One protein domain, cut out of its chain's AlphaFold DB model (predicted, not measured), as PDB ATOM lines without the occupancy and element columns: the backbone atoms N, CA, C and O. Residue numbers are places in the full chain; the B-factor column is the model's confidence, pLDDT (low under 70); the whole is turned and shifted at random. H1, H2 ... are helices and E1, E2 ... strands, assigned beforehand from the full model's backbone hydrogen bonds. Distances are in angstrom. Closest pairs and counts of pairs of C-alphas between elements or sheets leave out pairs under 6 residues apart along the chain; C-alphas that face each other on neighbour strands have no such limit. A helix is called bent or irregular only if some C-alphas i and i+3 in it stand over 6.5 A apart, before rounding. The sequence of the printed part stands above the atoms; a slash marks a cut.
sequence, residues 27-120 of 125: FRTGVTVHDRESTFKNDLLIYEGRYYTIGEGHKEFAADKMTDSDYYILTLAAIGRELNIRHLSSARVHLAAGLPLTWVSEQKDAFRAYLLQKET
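What this domain is: This is residues 27 to 120 of the 125 residues of the protein "ALP_N domain-containing protein" of [Clostridium] citroniae WAL-19142 (UniProt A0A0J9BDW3). A small antiparallel sheet of three strands has H1 crossing one of its faces, and E4 and H2 lie beyond H1, away from the sheet. H1 is the middle part, between the sheet on one side and E4 and H2 on the other, and its centre is the nearest of the elements' centres to the mean of the C-alphas, at 5.7 A. The printed part has 94 residues, with two named helices and four named strands in the order E1 E2 E3 H1 E4 H2; the sheet's order is E1 - E3 - E2. The class is mixed, helices and strands, and the whole is compact, with a radius of gyration of the C-alphas of 14.0 A and spans of 42 by 30 by 21 A.

Where its parts are: E1 is residues 31 to 34, beginning at C-alpha 31 (-1.219, 42.789, -34.111). E2 is residues 44 to 47 and E3 residues 50 to 54. H1, residues 70 to 85, is 22.5 A long. E4, residues 93 to 98, is 15.4 A long. H2, residues 101 to 115, is 18.0 A long and ends at C-alpha 115 (-7.012, 54.746, -24.140); it is irregular, C-alphas 106 and 109 being 7.7 A apart.

How they stand to each other: E1 and E3 are antiparallel, with N 34 and O 51 at 2.8 A. E2 and E3 form a hairpin, with N 45 and O 52 at 2.8 A. H1 is on the sheet, in two layers, a helix on one face of a sheet, at a height of 8.7 A; it runs across the strands, at 67 degrees to E2 on the local plane. The closest C-alphas of H1 and E2 are those of Ala 77 and Leu 45, 6.6 A. H1 and H2 only just touch, with 3 pairs of C-alphas within 8 A, the closest those of Tyr 72 and Leu 115 at 6.0 A, about perpendicular at 78 degrees. E4 and H2 are near each other, as are H1 and E4. H2 is not on the sheet. Every O i to N i+4 pair is within hydrogen-bond range in H1, and 7 of 11 in H2.

The domain as a whole: The C-alphas farthest apart, of Thr 39 and Ser 105, are 42.6 A apart. The printed part has no cut. The link from E3 to H1 is long. The mean pLDDT of the printed part is 90.1; residues 38, 40 and 41 are under 70.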
ATOM      1  N   PHE A  27       7.286  43.821 -25.614       95.50
ATOM      2  CA  PHE A  27       6.839  42.993 -26.731       95.50
ATOM      3  C   PHE A  27       6.678  43.845 -27.985       95.50
ATOM      4  O   PHE A  27       6.519  45.067 -27.904       95.50
ATOM      5  N   ARG A  28       6.757  43.210 -29.157       95.38
ATOM      6  CA  ARG A  28       6.634  43.934 -30.424       95.38
ATOM      7  C   ARG A  28       5.188  44.374 -30.655       95.38
ATOM      8  O   ARG A  28       4.252  43.774 -30.143       95.38
ATOM      9  N   THR A  29       5.006  45.424 -31.440       94.62
ATOM     10  CA  THR A  29       3.700  46.074 -31.672       94.62
ATOM     11  C   THR A  29       2.855  45.424 -32.763       94.62
ATOM     12  O   THR A  29       1.792  45.941 -33.085       94.62
ATOM     13  N   GLY A  30       3.313  44.327 -33.368       93.62
ATOM     14  CA  GLY A  30       2.522  43.613 -34.363       93.62
ATOM     15  C   GLY A  30       1.226  43.063 -33.770       93.62
ATOM     16  O   GLY A  30       1.252  42.457 -32.697       93.62
ATOM     17  N   VAL A  31       0.111  43.294 -34.463       93.25
ATOM     18  CA  VAL A  31      -1.219  42.789 -34.111       93.25
ATOM     19  C   VAL A  31      -1.813  42.119 -35.344       93.25
ATOM     20  O   VAL A  31      -1.990  42.763 -36.376       93.25
ATOM     21  N   THR A  32      -2.149  40.837 -35.225       91.88
ATOM     22  CA  THR A  32      -2.878  40.097 -36.264       91.88
ATOM     23  C   THR A  32      -4.241  39.692 -35.721       91.88
ATOM     24  O   THR A  32      -4.328  39.061 -34.670       91.88
ATOM     25  N   VAL A  33      -5.312  40.058 -36.429       92.44
ATOM     26  CA  VAL A  33      -6.696  39.765 -36.025       92.44
ATOM     27  C   VAL A  33      -7.198  38.507 -36.727       92.44
ATOM     28  O   VAL A  33      -7.006  38.336 -37.931       92.44
ATOM     29  N   HIS A  34      -7.896  37.653 -35.985       90.75
ATOM     30  CA  HIS A  34      -8.523  36.436 -36.482       90.75
ATOM     31  C   HIS A  34      -9.995  36.362 -36.045       90.75
ATOM     32  O   HIS A  34     -10.367  36.819 -34.963       90.75
ATOM     33  N   ASP A  35     -10.833  35.734 -36.878       89.81
ATOM     34  CA  ASP A  35     -12.263  35.515 -36.586       89.81
ATOM     35  C   ASP A  35     -12.524  34.259 -35.736       89.81
ATOM     36  O   ASP A  35     -13.648  33.999 -35.313       89.81
ATOM     37  N   ARG A  36     -11.492  33.442 -35.508       87.31
ATOM     38  CA  ARG A  36     -11.555  32.206 -34.722       87.31
ATOM     39  C   ARG A  36     -10.275  32.033 -33.918       87.31
ATOM     40  O   ARG A  36      -9.245  32.598 -34.286       87.31
ATOM     41  N   GLU A  37     -10.337  31.210 -32.875       80.81
ATOM     42  CA  GLU A  37      -9.160  30.865 -32.079       80.81
ATOM     43  C   GLU A  37      -8.081  30.254 -32.984       80.81
ATOM     44  O   GLU A  37      -8.323  29.279 -33.702       80.81
ATOM     45  N   SER A  38      -6.902  30.878 -32.987       69.62
ATOM     46  CA  SER A  38      -5.728  30.358 -33.678       69.62
ATOM     47  C   SER A  38      -5.192  29.136 -32.936       69.62
ATOM     48  O   SER A  38      -5.279  29.039 -31.712       69.62
ATOM     49  N   THR A  39      -4.585  28.201 -33.663       70.88
ATOM     50  CA  THR A  39      -3.911  27.037 -33.069       70.88
ATOM     51  C   THR A  39      -2.716  27.448 -32.198       70.88
ATOM     52  O   THR A  39      -2.303  26.692 -31.318       70.88
ATOM     53  N   PHE A  40      -2.162  28.642 -32.432       67.56
ATOM     54  CA  PHE A  40      -1.087  29.229 -31.639       67.56
ATOM     55  C   PHE A  40      -1.681  30.065 -30.502       67.56
ATOM     56  O   PHE A  40      -2.390  31.037 -30.746       67.56
ATOM     57  N   LYS A  41      -1.401  29.665 -29.255       67.31
ATOM     58  CA  LYS A  41      -1.968  30.297 -28.049       67.31
ATOM     59  C   LYS A  41      -1.040  31.298 -27.362       67.31
ATOM     60  O   LYS A  41      -1.486  32.018 -26.477       67.31
ATOM     61  N   ASN A  42       0.243  31.321 -27.718       73.69
ATOM     62  CA  ASN A  42       1.174  32.263 -27.104       73.69
ATOM     63  C   ASN A  42       0.836  33.679 -27.567       73.69
ATOM     64  O   ASN A  42       0.639  33.899 -28.759       73.69
ATOM     65  N   ASP A  43       0.783  34.610 -26.616       87.44
ATOM     66  CA  ASP A  43       0.498  36.026 -26.862       87.44
ATOM     67  C   ASP A  43      -0.853  36.276 -27.571       87.44
ATOM     68  O   ASP A  43      -1.007  37.239 -28.324       87.44
ATOM     69  N   LEU A  44      -1.838  35.408 -27.307       93.56
ATOM     70  CA  LEU A  44      -3.208  35.519 -27.802       93.56
ATOM     71  C   LEU A  44      -4.070  36.339 -26.835       93.56
ATOM     72  O   LEU A  44      -4.313  35.925 -25.705       93.56
ATOM     73  N   LEU A  45      -4.605  37.460 -27.312       95.38
ATOM     74  CA  LEU A  45      -5.603  38.254 -26.604       95.38
ATOM     75  C   LEU A  45      -6.995  38.010 -27.196       95.38
ATOM     76  O   LEU A  45      -7.171  38.054 -28.413       95.38
ATOM     77  N   ILE A  46      -7.999  37.788 -26.348       95.88
ATOM     78  CA  ILE A  46      -9.404  37.663 -26.767       95.88
ATOM     79  C   ILE A  46     -10.191  38.830 -26.184       95.88
ATOM     80  O   ILE A  46     -10.267  38.980 -24.964       95.88
ATOM     81  N   TYR A  47     -10.789  39.642 -27.051       96.69
ATOM     82  CA  TYR A  47     -11.551  40.826 -26.657       96.69
ATOM     83  C   TYR A  47     -12.682  41.084 -27.654       96.69
ATOM     84  O   TYR A  47     -12.489  40.939 -28.858       96.69
ATOM     85  N   GLU A  48     -13.878  41.412 -27.153       95.00
ATOM     86  CA  GLU A  48     -15.084  41.686 -27.962       95.00
ATOM     87  C   GLU A  48     -15.361  40.634 -29.069       95.00
ATOM     88  O   GLU A  48     -15.777  40.953 -30.180       95.00
ATOM     89  N   GLY A  49     -15.125  39.350 -28.767       94.25
ATOM     90  CA  GLY A  49     -15.372  38.228 -29.686       94.25
ATOM     91  C   GLY A  49     -14.334  38.054 -30.804       94.25
ATOM     92  O   GLY A  49     -14.526  37.218 -31.684       94.25
ATOM     93  N   ARG A  50     -13.242  38.823 -30.772       95.00
ATOM     94  CA  ARG A  50     -12.121  38.766 -31.721       95.00
ATOM     95  C   ARG A  50     -10.887  38.147 -31.062       95.00
ATOM     96  O   ARG A  50     -10.723  38.223 -29.844       95.00
ATOM     97  N   TYR A  51     -10.013  37.578 -31.886       94.62
ATOM     98  CA  TYR A  51      -8.779  36.912 -31.469       94.62
ATOM     99  C   TYR A  51      -7.580  37.680 -32.025       94.62
ATOM    100  O   TYR A  51      -7.483  37.868 -33.236       94.62
ATOM    101  N   TYR A  52      -6.680  38.124 -31.155       94.44
ATOM    102  CA  TYR A  52      -5.551  38.981 -31.505       94.44
ATOM    103  C   TYR A  52      -4.237  38.286 -31.164       94.44
ATOM    104  O   TYR A  52      -3.942  38.069 -29.992       94.44
ATOM    105  N   THR A  53      -3.433  37.976 -32.174       93.44
ATOM    106  CA  THR A  53      -2.054  37.515 -31.977       93.44
ATOM    107  C   THR A  53      -1.153  38.735 -31.826       93.44
ATOM    108  O   THR A  53      -1.128  39.597 -32.710       93.44
ATOM    109  N   ILE A  54      -0.436  38.828 -30.705       94.25
ATOM    110  CA  ILE A  54       0.379  39.990 -30.339       94.25
ATOM    111  C   ILE A  54       1.869  39.667 -30.474       94.25
ATOM    112  O   ILE A  54       2.338  38.639 -30.000       94.25
ATOM    113  N   GLY A  55       2.649  40.589 -31.038       89.44
ATOM    114  CA  GLY A  55       4.114  40.501 -31.045       89.44
ATOM    115  C   GLY A  55       4.739  39.949 -32.328       89.44
ATOM    116  O   GLY A  55       5.966  39.965 -32.451       89.44
ATOM    117  N   GLU A  56       3.937  39.534 -33.310       85.56
ATOM    118  CA  GLU A  56       4.435  39.134 -34.631       85.56
ATOM    119  C   GLU A  56       4.651  40.358 -35.533       85.56
ATOM    120  O   GLU A  56       3.709  40.973 -36.024       85.56
ATOM    121  N   GLY A  57       5.913  40.732 -35.762       84.75
ATOM    122  CA  GLY A  57       6.264  41.906 -36.568       84.75
ATOM    123  C   GLY A  57       6.279  43.204 -35.756       84.75
ATOM    124  O   GLY A  57       6.672  43.207 -34.595       84.75
ATOM    125  N   HIS A  58       5.940  44.329 -36.381       84.94
ATOM    126  CA  HIS A  58       5.847  45.649 -35.742       84.94
ATOM    127  C   HIS A  58       4.966  46.577 -36.579       84.94
ATOM    128  O   HIS A  58       4.887  46.400 -37.797       84.94
ATOM    129  N   LYS A  59       4.352  47.576 -35.941       83.12
ATOM    130  CA  LYS A  59       3.656  48.655 -36.644       83.12
ATOM    131  C   LYS A  59       4.654  49.527 -37.400       83.12
ATOM    132  O   LYS A  59       5.705  49.898 -36.872       83.12
ATOM    133  N   GLU A  60       4.285  49.887 -38.624       82.62
ATOM    134  CA  GLU A  60       4.972  50.941 -39.358       82.62
ATOM    135  C   GLU A  60       4.795  52.289 -38.652       82.62
ATOM    136  O   GLU A  60       3.910  52.487 -37.812       82.62
ATOM    137  N   PHE A  61       5.676  53.228 -38.977       81.50
ATOM    138  CA  PHE A  61       5.553  54.581 -38.469       81.50
ATOM    139  C   PHE A  61       4.262  55.222 -38.997       81.50
ATOM    140  O   PHE A  61       4.072  55.358 -40.203       81.50
ATOM    141  N   ALA A  62       3.410  55.662 -38.076       77.06
ATOM    142  CA  ALA A  62       2.214  56.440 -38.360       77.06
ATOM    143  C   ALA A  62       2.232  57.703 -37.505       77.06
ATOM    144  O   ALA A  62       2.559  57.652 -36.317       77.06
ATOM    145  N   ALA A  63       1.897  58.836 -38.112       75.31
ATOM    146  CA  ALA A  63       1.890  60.103 -37.407       75.31
ATOM    147  C   ALA A  63       0.882  60.076 -36.248       75.31
ATOM    148  O   ALA A  63       1.210  60.242 -35.077       75.31
ATOM    149  N   ASP A  64      -0.361  59.768 -36.571       78.44
ATOM    150  CA  ASP A  64      -1.383  59.538 -35.572       78.44
ATOM    151  C   ASP A  64      -1.384  58.057 -35.160       78.44
ATOM    152  O   ASP A  64      -1.455  57.163 -36.000       78.44
ATOM    153  N   LYS A  65      -1.268  57.791 -33.855       75.38
ATOM    154  CA  LYS A  65      -1.318  56.433 -33.285       75.38
ATOM    155  C   LYS A  65      -2.742  55.935 -33.050       75.38
ATOM    156  O   LYS A  65      -2.926  54.790 -32.655       75.38
ATOM    157  N   MET A  66      -3.740  56.781 -33.252       83.62
ATOM    158  CA  MET A  66      -5.149  56.489 -32.987       83.62
ATOM    159  C   MET A  66      -5.916  56.176 -34.278       83.62
ATOM    160  O   MET A  66      -7.142  56.119 -34.268       83.62
ATOM    161  N   THR A  67      -5.207  55.964 -35.392       81.50
ATOM    162  CA  THR A  67      -5.799  55.660 -36.704       81.50
ATOM    163  C   THR A  67      -6.508  54.312 -36.744       81.50
ATOM    164  O   THR A  67      -7.345  54.081 -37.612       81.50
ATOM    165  N   ASP A  68      -6.162  53.417 -35.822       85.00
ATOM    166  CA  ASP A  68      -6.739  52.090 -35.682       85.00
ATOM    167  C   ASP A  68      -6.850  51.678 -34.206       85.00
ATOM    168  O   ASP A  68      -6.498  52.417 -33.280       85.00
ATOM    169  N   SER A  69      -7.389  50.485 -33.971       88.44
ATOM    170  CA  SER A  69      -7.586  49.930 -32.630       88.44
ATOM    171  C   SER A  69      -6.332  49.297 -32.020       88.44
ATOM    172  O   SER A  69      -6.382  48.865 -30.867       88.44
ATOM    173  N   ASP A  70      -5.219  49.195 -32.749       92.25
ATOM    174  CA  ASP A  70      -4.122  48.318 -32.335       92.25
ATOM    175  C   ASP A  70      -3.477  48.792 -31.041       92.25
ATOM    176  O   ASP A  70      -3.224  47.978 -30.162       92.25
ATOM    177  N   TYR A  71      -3.244  50.095 -30.862       93.88
ATOM    178  CA  TYR A  71      -2.638  50.589 -29.623       93.88
ATOM    179  C   TYR A  71      -3.538  50.393 -28.400       93.88
ATOM    180  O   TYR A  71      -3.023  50.217 -27.294       93.88
ATOM    181  N   TYR A  72      -4.859  50.352 -28.576       96.31
ATOM    182  CA  TYR A  72      -5.779  49.957 -27.515       96.31
ATOM    183  C   TYR A  72      -5.639  48.462 -27.191       96.31
ATOM    184  O   TYR A  72      -5.447  48.104 -26.031       96.31
ATOM    185  N   ILE A  73      -5.616  47.591 -28.204       96.94
ATOM    186  CA  ILE A  73      -5.405  46.144 -28.021       96.94
ATOM    187  C   ILE A  73      -4.043  45.846 -27.374       96.94
ATOM    188  O   ILE A  73      -3.950  45.082 -26.414       96.94
ATOM    189  N   LEU A  74      -2.987  46.509 -27.839       96.62
ATOM    190  CA  LEU A  74      -1.643  46.437 -27.273       96.62
ATOM    191  C   LEU A  74      -1.612  46.930 -25.817       96.62
ATOM    192  O   LEU A  74      -0.860  46.397 -25.002       96.62
ATOM    193  N   THR A  75      -2.445  47.911 -25.466       97.19
ATOM    194  CA  THR A  75      -2.601  48.371 -24.078       97.19
ATOM    195  C   THR A  75      -3.239  47.291 -23.209       97.19
ATOM    196  O   THR A  75      -2.731  47.024 -22.121       97.19
ATOM    197  N   LEU A  76      -4.290  46.618 -23.689       97.69
ATOM    198  CA  LEU A  76      -4.892  45.486 -22.974       97.69
ATOM    199  C   LEU A  76      -3.886  44.341 -22.785       97.69
ATOM    200  O   LEU A  76      -3.762  43.819 -21.679       97.69
ATOM    201  N   ALA A  77      -3.099  44.013 -23.815       97.19
ATOM    202  CA  ALA A  77      -2.045  43.001 -23.718       97.19
ATOM    203  C   ALA A  77      -0.973  43.379 -22.678       97.19
ATOM    204  O   ALA A  77      -0.574  42.549 -21.861       97.19
ATOM    205  N   ALA A  78      -0.540  44.643 -22.649       97.38
ATOM    206  CA  ALA A  78       0.400  45.143 -21.645       97.38
ATOM    207  C   ALA A  78      -0.163  45.044 -20.215       97.38
ATOM    208  O   ALA A  78       0.544  44.603 -19.306       97.38
ATOM    209  N   ILE A  79      -1.436  45.406 -20.020       97.44
ATOM    210  CA  ILE A  79      -2.132  45.249 -18.735       97.44
ATOM    211  C   ILE A  79      -2.198  43.766 -18.350       97.44
ATOM    212  O   ILE A  79      -1.817  43.421 -17.235       97.44
ATOM    213  N   GLY A  80      -2.620  42.891 -19.268       96.81
ATOM    214  CA  GLY A  80      -2.719  41.447 -19.047       96.81
ATOM    215  C   GLY A  80      -1.396  40.830 -18.595       96.81
ATOM    216  O   GLY A  80      -1.357  40.136 -17.579       96.81
ATOM    217  N   ARG A  81      -0.286  41.164 -19.269       96.56
ATOM    218  CA  ARG A  81       1.066  40.727 -18.870       96.56
ATOM    219  C   ARG A  81       1.436  41.184 -17.458       96.56
ATOM    220  O   ARG A  81       1.896  40.384 -16.646       96.56
ATOM    221  N   GLU A  82       1.235  42.463 -17.150       97.75
ATOM    222  CA  GLU A  82       1.571  43.027 -15.838       97.75
ATOM    223  C   GLU A  82       0.693  42.442 -14.715       97.75
ATOM    224  O   GLU A  82       1.186  42.196 -13.609       97.75
ATOM    225  N   LEU A  83      -0.588  42.180 -14.984       96.50
ATOM    226  CA  LEU A  83      -1.487  41.502 -14.049       96.50
ATOM    227  C   LEU A  83      -1.078  40.042 -13.825       96.50
ATOM    228  O   LEU A  83      -1.012  39.612 -12.673       96.50
ATOM    229  N   ASN A  84      -0.721  39.316 -14.888       95.50
ATOM    230  CA  ASN A  84      -0.261  37.928 -14.816       95.50
ATOM    231  C   ASN A  84       0.992  37.793 -13.931       95.50
ATOM    232  O   ASN A  84       1.010  36.974 -13.013       95.50
ATOM    233  N   ILE A  85       1.978  38.681 -14.113       95.81
ATOM    234  CA  ILE A  85       3.197  38.740 -13.283       95.81
ATOM    235  C   ILE A  85       2.875  39.001 -11.806       95.81
ATOM    236  O   ILE A  85       3.570  38.510 -10.921       95.81
ATOM    237  N   ARG A  86       1.808  39.757 -11.521       94.69
ATOM    238  CA  ARG A  86       1.318  40.021 -10.156       94.69
ATOM    239  C   ARG A  86       0.359  38.946  -9.637       94.69
ATOM    240  O   ARG A  86      -0.128  39.079  -8.518       94.69
ATOM    241  N   HIS A  87       0.070  37.917 -10.434       95.06
ATOM    242  CA  HIS A  87      -0.920  36.875 -10.151       95.06
ATOM    243  C   HIS A  87      -2.325  37.432  -9.855       95.06
ATOM    244  O   HIS A  87      -3.044  36.933  -8.987       95.06
ATOM    245  N   LEU A  88      -2.718  38.481 -10.581       95.62
ATOM    246  CA  LEU A  88      -4.029  39.121 -10.491       95.62
ATOM    247  C   LEU A  88      -4.850  38.824 -11.748       95.62
ATOM    248  O   LEU A  88      -4.339  38.906 -12.858       95.62
ATOM    249  N   SER A  89      -6.141  38.537 -11.579       94.56
ATOM    250  CA  SER A  89      -7.100  38.408 -12.687       94.56
ATOM    251  C   SER A  89      -7.965  39.656 -12.890       94.56
ATOM    252  O   SER A  89      -8.669  39.763 -13.885       94.56
ATOM    253  N   SER A  90      -7.938  40.599 -11.944       94.88
ATOM    254  CA  SER A  90      -8.669  41.867 -12.012       94.88
ATOM    255  C   SER A  90      -7.975  42.926 -11.157       94.88
ATOM    256  O   SER A  90      -7.367  42.609 -10.131       94.88
ATOM    257  N   ALA A  91      -8.052  44.189 -11.579       95.25
ATOM    258  CA  ALA A  91      -7.561  45.325 -10.810       95.25
ATOM    259  C   ALA A  91      -8.183  46.637 -11.305       95.25
ATOM    260  O   ALA A  91      -8.510  46.776 -12.482       95.25
ATOM    261  N   ARG A  92      -8.245  47.641 -10.424       95.75
ATOM    262  CA  ARG A  92      -8.390  49.036 -10.853       95.75
ATOM    263  C   ARG A  92      -7.024  49.524 -11.327       95.75
ATOM    264  O   ARG A  92      -6.080  49.522 -10.542       95.75
ATOM    265  N   VAL A  93      -6.911  49.932 -12.587       95.88
ATOM    266  CA  VAL A  93      -5.631  50.348 -13.181       95.88
ATOM    267  C   VAL A  93      -5.598  51.862 -13.364       95.88
ATOM    268  O   VAL A  93      -6.517  52.455 -13.920       95.88
ATOM    269  N   HIS A  94      -4.518  52.493 -12.911       96.38
ATOM    270  CA  HIS A  94      -4.153  53.851 -13.286       96.38
ATOM    271  C   HIS A  94      -3.094  53.784 -14.391       96.38
ATOM    272  O   HIS A  94      -1.950  53.392 -14.143       96.38
ATOM    273  N   LEU A  95      -3.487  54.135 -15.617       96.06
ATOM    274  CA  LEU A  95      -2.610  54.097 -16.783       96.06
ATOM    275  C   LEU A  95      -1.736  55.349 -16.852       96.06
ATOM    276  O   LEU A  95      -2.236  56.460 -17.037       96.06
ATOM    277  N   ALA A  96      -0.424  55.152 -16.760       94.94
ATOM    278  CA  ALA A  96       0.575  56.171 -17.055       94.94
ATOM    279  C   ALA A  96       1.146  55.905 -18.457       94.94
ATOM    280  O   ALA A  96       2.113  55.162 -18.621       94.94
ATOM    281  N   ALA A  97       0.500  56.466 -19.481       93.31
ATOM    282  CA  ALA A  97       0.860  56.242 -20.878       93.31
ATOM    283  C   ALA A  97       1.865  57.285 -21.394       93.31
ATOM    284  O   ALA A  97       1.737  58.480 -21.113       93.31
ATOM    285  N   GLY A  98       2.851  56.830 -22.167       86.81
ATOM    286  CA  GLY A  98       3.877  57.674 -22.778       86.81
ATOM    287  C   GLY A  98       3.655  57.904 -24.273       86.81
ATOM    288  O   GLY A  98       3.441  56.957 -25.030       86.81
ATOM    289  N   LEU A  99       3.794  59.159 -24.710       83.38
ATOM    290  CA  LEU A  99       3.914  59.547 -26.118       83.38
ATOM    291  C   LEU A  99       5.308  60.131 -26.393       83.38
ATOM    292  O   LEU A  99       5.907  60.718 -25.488       83.38
ATOM    293  N   PRO A 100       5.830  60.021 -27.629       81.38
ATOM    294  CA  PRO A 100       7.062  60.706 -27.993       81.38
ATOM    295  C   PRO A 100       6.903  62.225 -27.832       81.38
ATOM    296  O   PRO A 100       5.851  62.783 -28.149       81.38
ATOM    297  N   LEU A 101       7.965  62.894 -27.375       81.19
ATOM    298  CA  LEU A 101       7.939  64.315 -27.002       81.19
ATOM    299  C   LEU A 101       7.395  65.227 -28.113       81.19
ATOM    300  O   LEU A 101       6.648  66.151 -27.823       81.19
ATOM    301  N   THR A 102       7.714  64.936 -29.376       81.81
ATOM    302  CA  THR A 102       7.250  65.704 -30.543       81.81
ATOM    303  C   THR A 102       5.721  65.772 -30.666       81.81
ATOM    304  O   THR A 102       5.209  66.692 -31.284       81.81
ATOM    305  N   TRP A 103       4.992  64.825 -30.071       80.81
ATOM    306  CA  TRP A 103       3.554  64.623 -30.283       80.81
ATOM    307  C   TRP A 103       2.731  64.929 -29.034       80.81
ATOM    308  O   TRP A 103       1.513  65.076 -29.106       80.81
ATOM    309  N   VAL A 104       3.378  65.013 -27.868       83.06
ATOM    310  CA  VAL A 104       2.675  65.120 -26.586       83.06
ATOM    311  C   VAL A 104       1.887  66.425 -26.459       83.06
ATOM    312  O   VAL A 104       0.825  66.424 -25.848       83.06
ATOM    313  N   SER A 105       2.365  67.529 -27.039       84.00
ATOM    314  CA  SER A 105       1.674  68.823 -26.969       84.00
ATOM    315  C   SER A 105       0.339  68.823 -27.712       84.00
ATOM    316  O   SER A 105      -0.582  69.510 -27.288       84.00
ATOM    317  N   GLU A 106       0.233  68.050 -28.794       87.56
ATOM    318  CA  GLU A 106      -0.924  68.072 -29.694       87.56
ATOM    319  C   GLU A 106      -1.844  66.861 -29.496       87.56
ATOM    320  O   GLU A 106      -3.063  66.994 -29.559       87.56
ATOM    321  N   GLN A 107      -1.285  65.676 -29.225       89.00
ATOM    322  CA  GLN A 107      -2.045  64.422 -29.213       89.00
ATOM    323  C   GLN A 107      -2.397  63.901 -27.817       89.00
ATOM    324  O   GLN A 107      -3.167  62.949 -27.713       89.00
ATOM    325  N   LYS A 108      -1.865  64.480 -26.732       90.50
ATOM    326  CA  LYS A 108      -2.034  63.925 -25.373       90.50
ATOM    327  C   LYS A 108      -3.497  63.718 -24.978       90.50
ATOM    328  O   LYS A 108      -3.825  62.658 -24.448       90.50
ATOM    329  N   ASP A 109      -4.359  64.705 -25.203       92.62
ATOM    330  CA  ASP A 109      -5.753  64.623 -24.756       92.62
ATOM    331  C   ASP A 109      -6.562  63.633 -25.596       92.62
ATOM    332  O   ASP A 109      -7.317  62.833 -25.042       92.62
ATOM    333  N   ALA A 110      -6.333  63.613 -26.912       93.38
ATOM    334  CA  ALA A 110      -6.928  62.632 -27.813       93.38
ATOM    335  C   ALA A 110      -6.467  61.208 -27.466       93.38
ATOM    336  O   ALA A 110      -7.293  60.307 -27.335       93.38
ATOM    337  N   PHE A 111      -5.173  61.013 -27.207       92.94
ATOM    338  CA  PHE A 111      -4.624  59.706 -26.846       92.94
ATOM    339  C   PHE A 111      -5.138  59.226 -25.491       92.94
ATOM    340  O   PHE A 111      -5.477  58.055 -25.327       92.94
ATOM    341  N   ARG A 112      -5.279  60.140 -24.525       93.75
ATOM    342  CA  ARG A 112      -5.936  59.847 -23.250       93.75
ATOM    343  C   ARG A 112      -7.385  59.411 -23.460       93.75
ATOM    344  O   ARG A 112      -7.792  58.420 -22.862       93.75
ATOM    345  N   ALA A 113      -8.153  60.132 -24.277       94.88
ATOM    346  CA  ALA A 113      -9.541  59.779 -24.572       94.88
ATOM    347  C   ALA A 113      -9.645  58.418 -25.278       94.88
ATOM    348  O   ALA A 113     -10.489  57.609 -24.912       94.88
ATOM    349  N   TYR A 114      -8.742  58.139 -26.219       95.19
ATOM    350  CA  TYR A 114      -8.648  56.860 -26.920       95.19
ATOM    351  C   TYR A 114      -8.348  55.690 -25.971       95.19
ATOM    352  O   TYR A 114      -9.047  54.681 -25.996       95.19
ATOM    353  N   LEU A 115      -7.349  55.816 -25.089       95.19
ATOM    354  CA  LEU A 115      -7.012  54.746 -24.140       95.19
ATOM    355  C   LEU A 115      -8.096  54.533 -23.076       95.19
ATOM    356  O   LEU A 115      -8.273  53.416 -22.600       95.19
ATOM    357  N   LEU A 116      -8.822  55.593 -22.710       94.94
ATOM    358  CA  LEU A 116      -9.906  55.562 -21.724       94.94
ATOM    359  C   LEU A 116     -11.296  55.466 -22.370       94.94
ATOM    360  O   LEU A 116     -12.296  55.756 -21.716       94.94
ATOM    361  N   GLN A 117     -11.376  55.053 -23.640       94.75
ATOM    362  CA  GLN A 117     -12.643  54.948 -24.372       94.75
ATOM    363  C   GLN A 117     -13.624  53.938 -23.751       94.75
ATOM    364  O   GLN A 117     -14.826  54.000 -24.012       94.75
ATOM    365  N   LYS A 118     -13.123  53.009 -22.926       95.12
ATOM    366  CA  LYS A 118     -13.913  52.107 -22.084       95.12
ATOM    367  C   LYS A 118     -13.516  52.306 -20.623       95.12
ATOM    368  O   LYS A 118     -12.331  52.308 -20.299       95.12
ATOM    369  N   GLU A 119     -14.508  52.429 -19.743       93.50
ATOM    370  CA  GLU A 119     -14.281  52.491 -18.292       93.50
ATOM    371  C   GLU A 119     -13.818  51.135 -17.732       93.50
ATOM    372  O   GLU A 119     -12.973  51.075 -16.841       93.50
ATOM    373  N   THR A 120     -14.344  50.043 -18.293       95.81
ATOM    374  CA  THR A 120     -14.020  48.660 -17.935       95.81
ATOM    375  C   THR A 120     -13.769  47.834 -19.192       95.81
ATOM    376  O   THR A 120     -14.413  48.052 -20.220       95.81
TER     377      THR A 120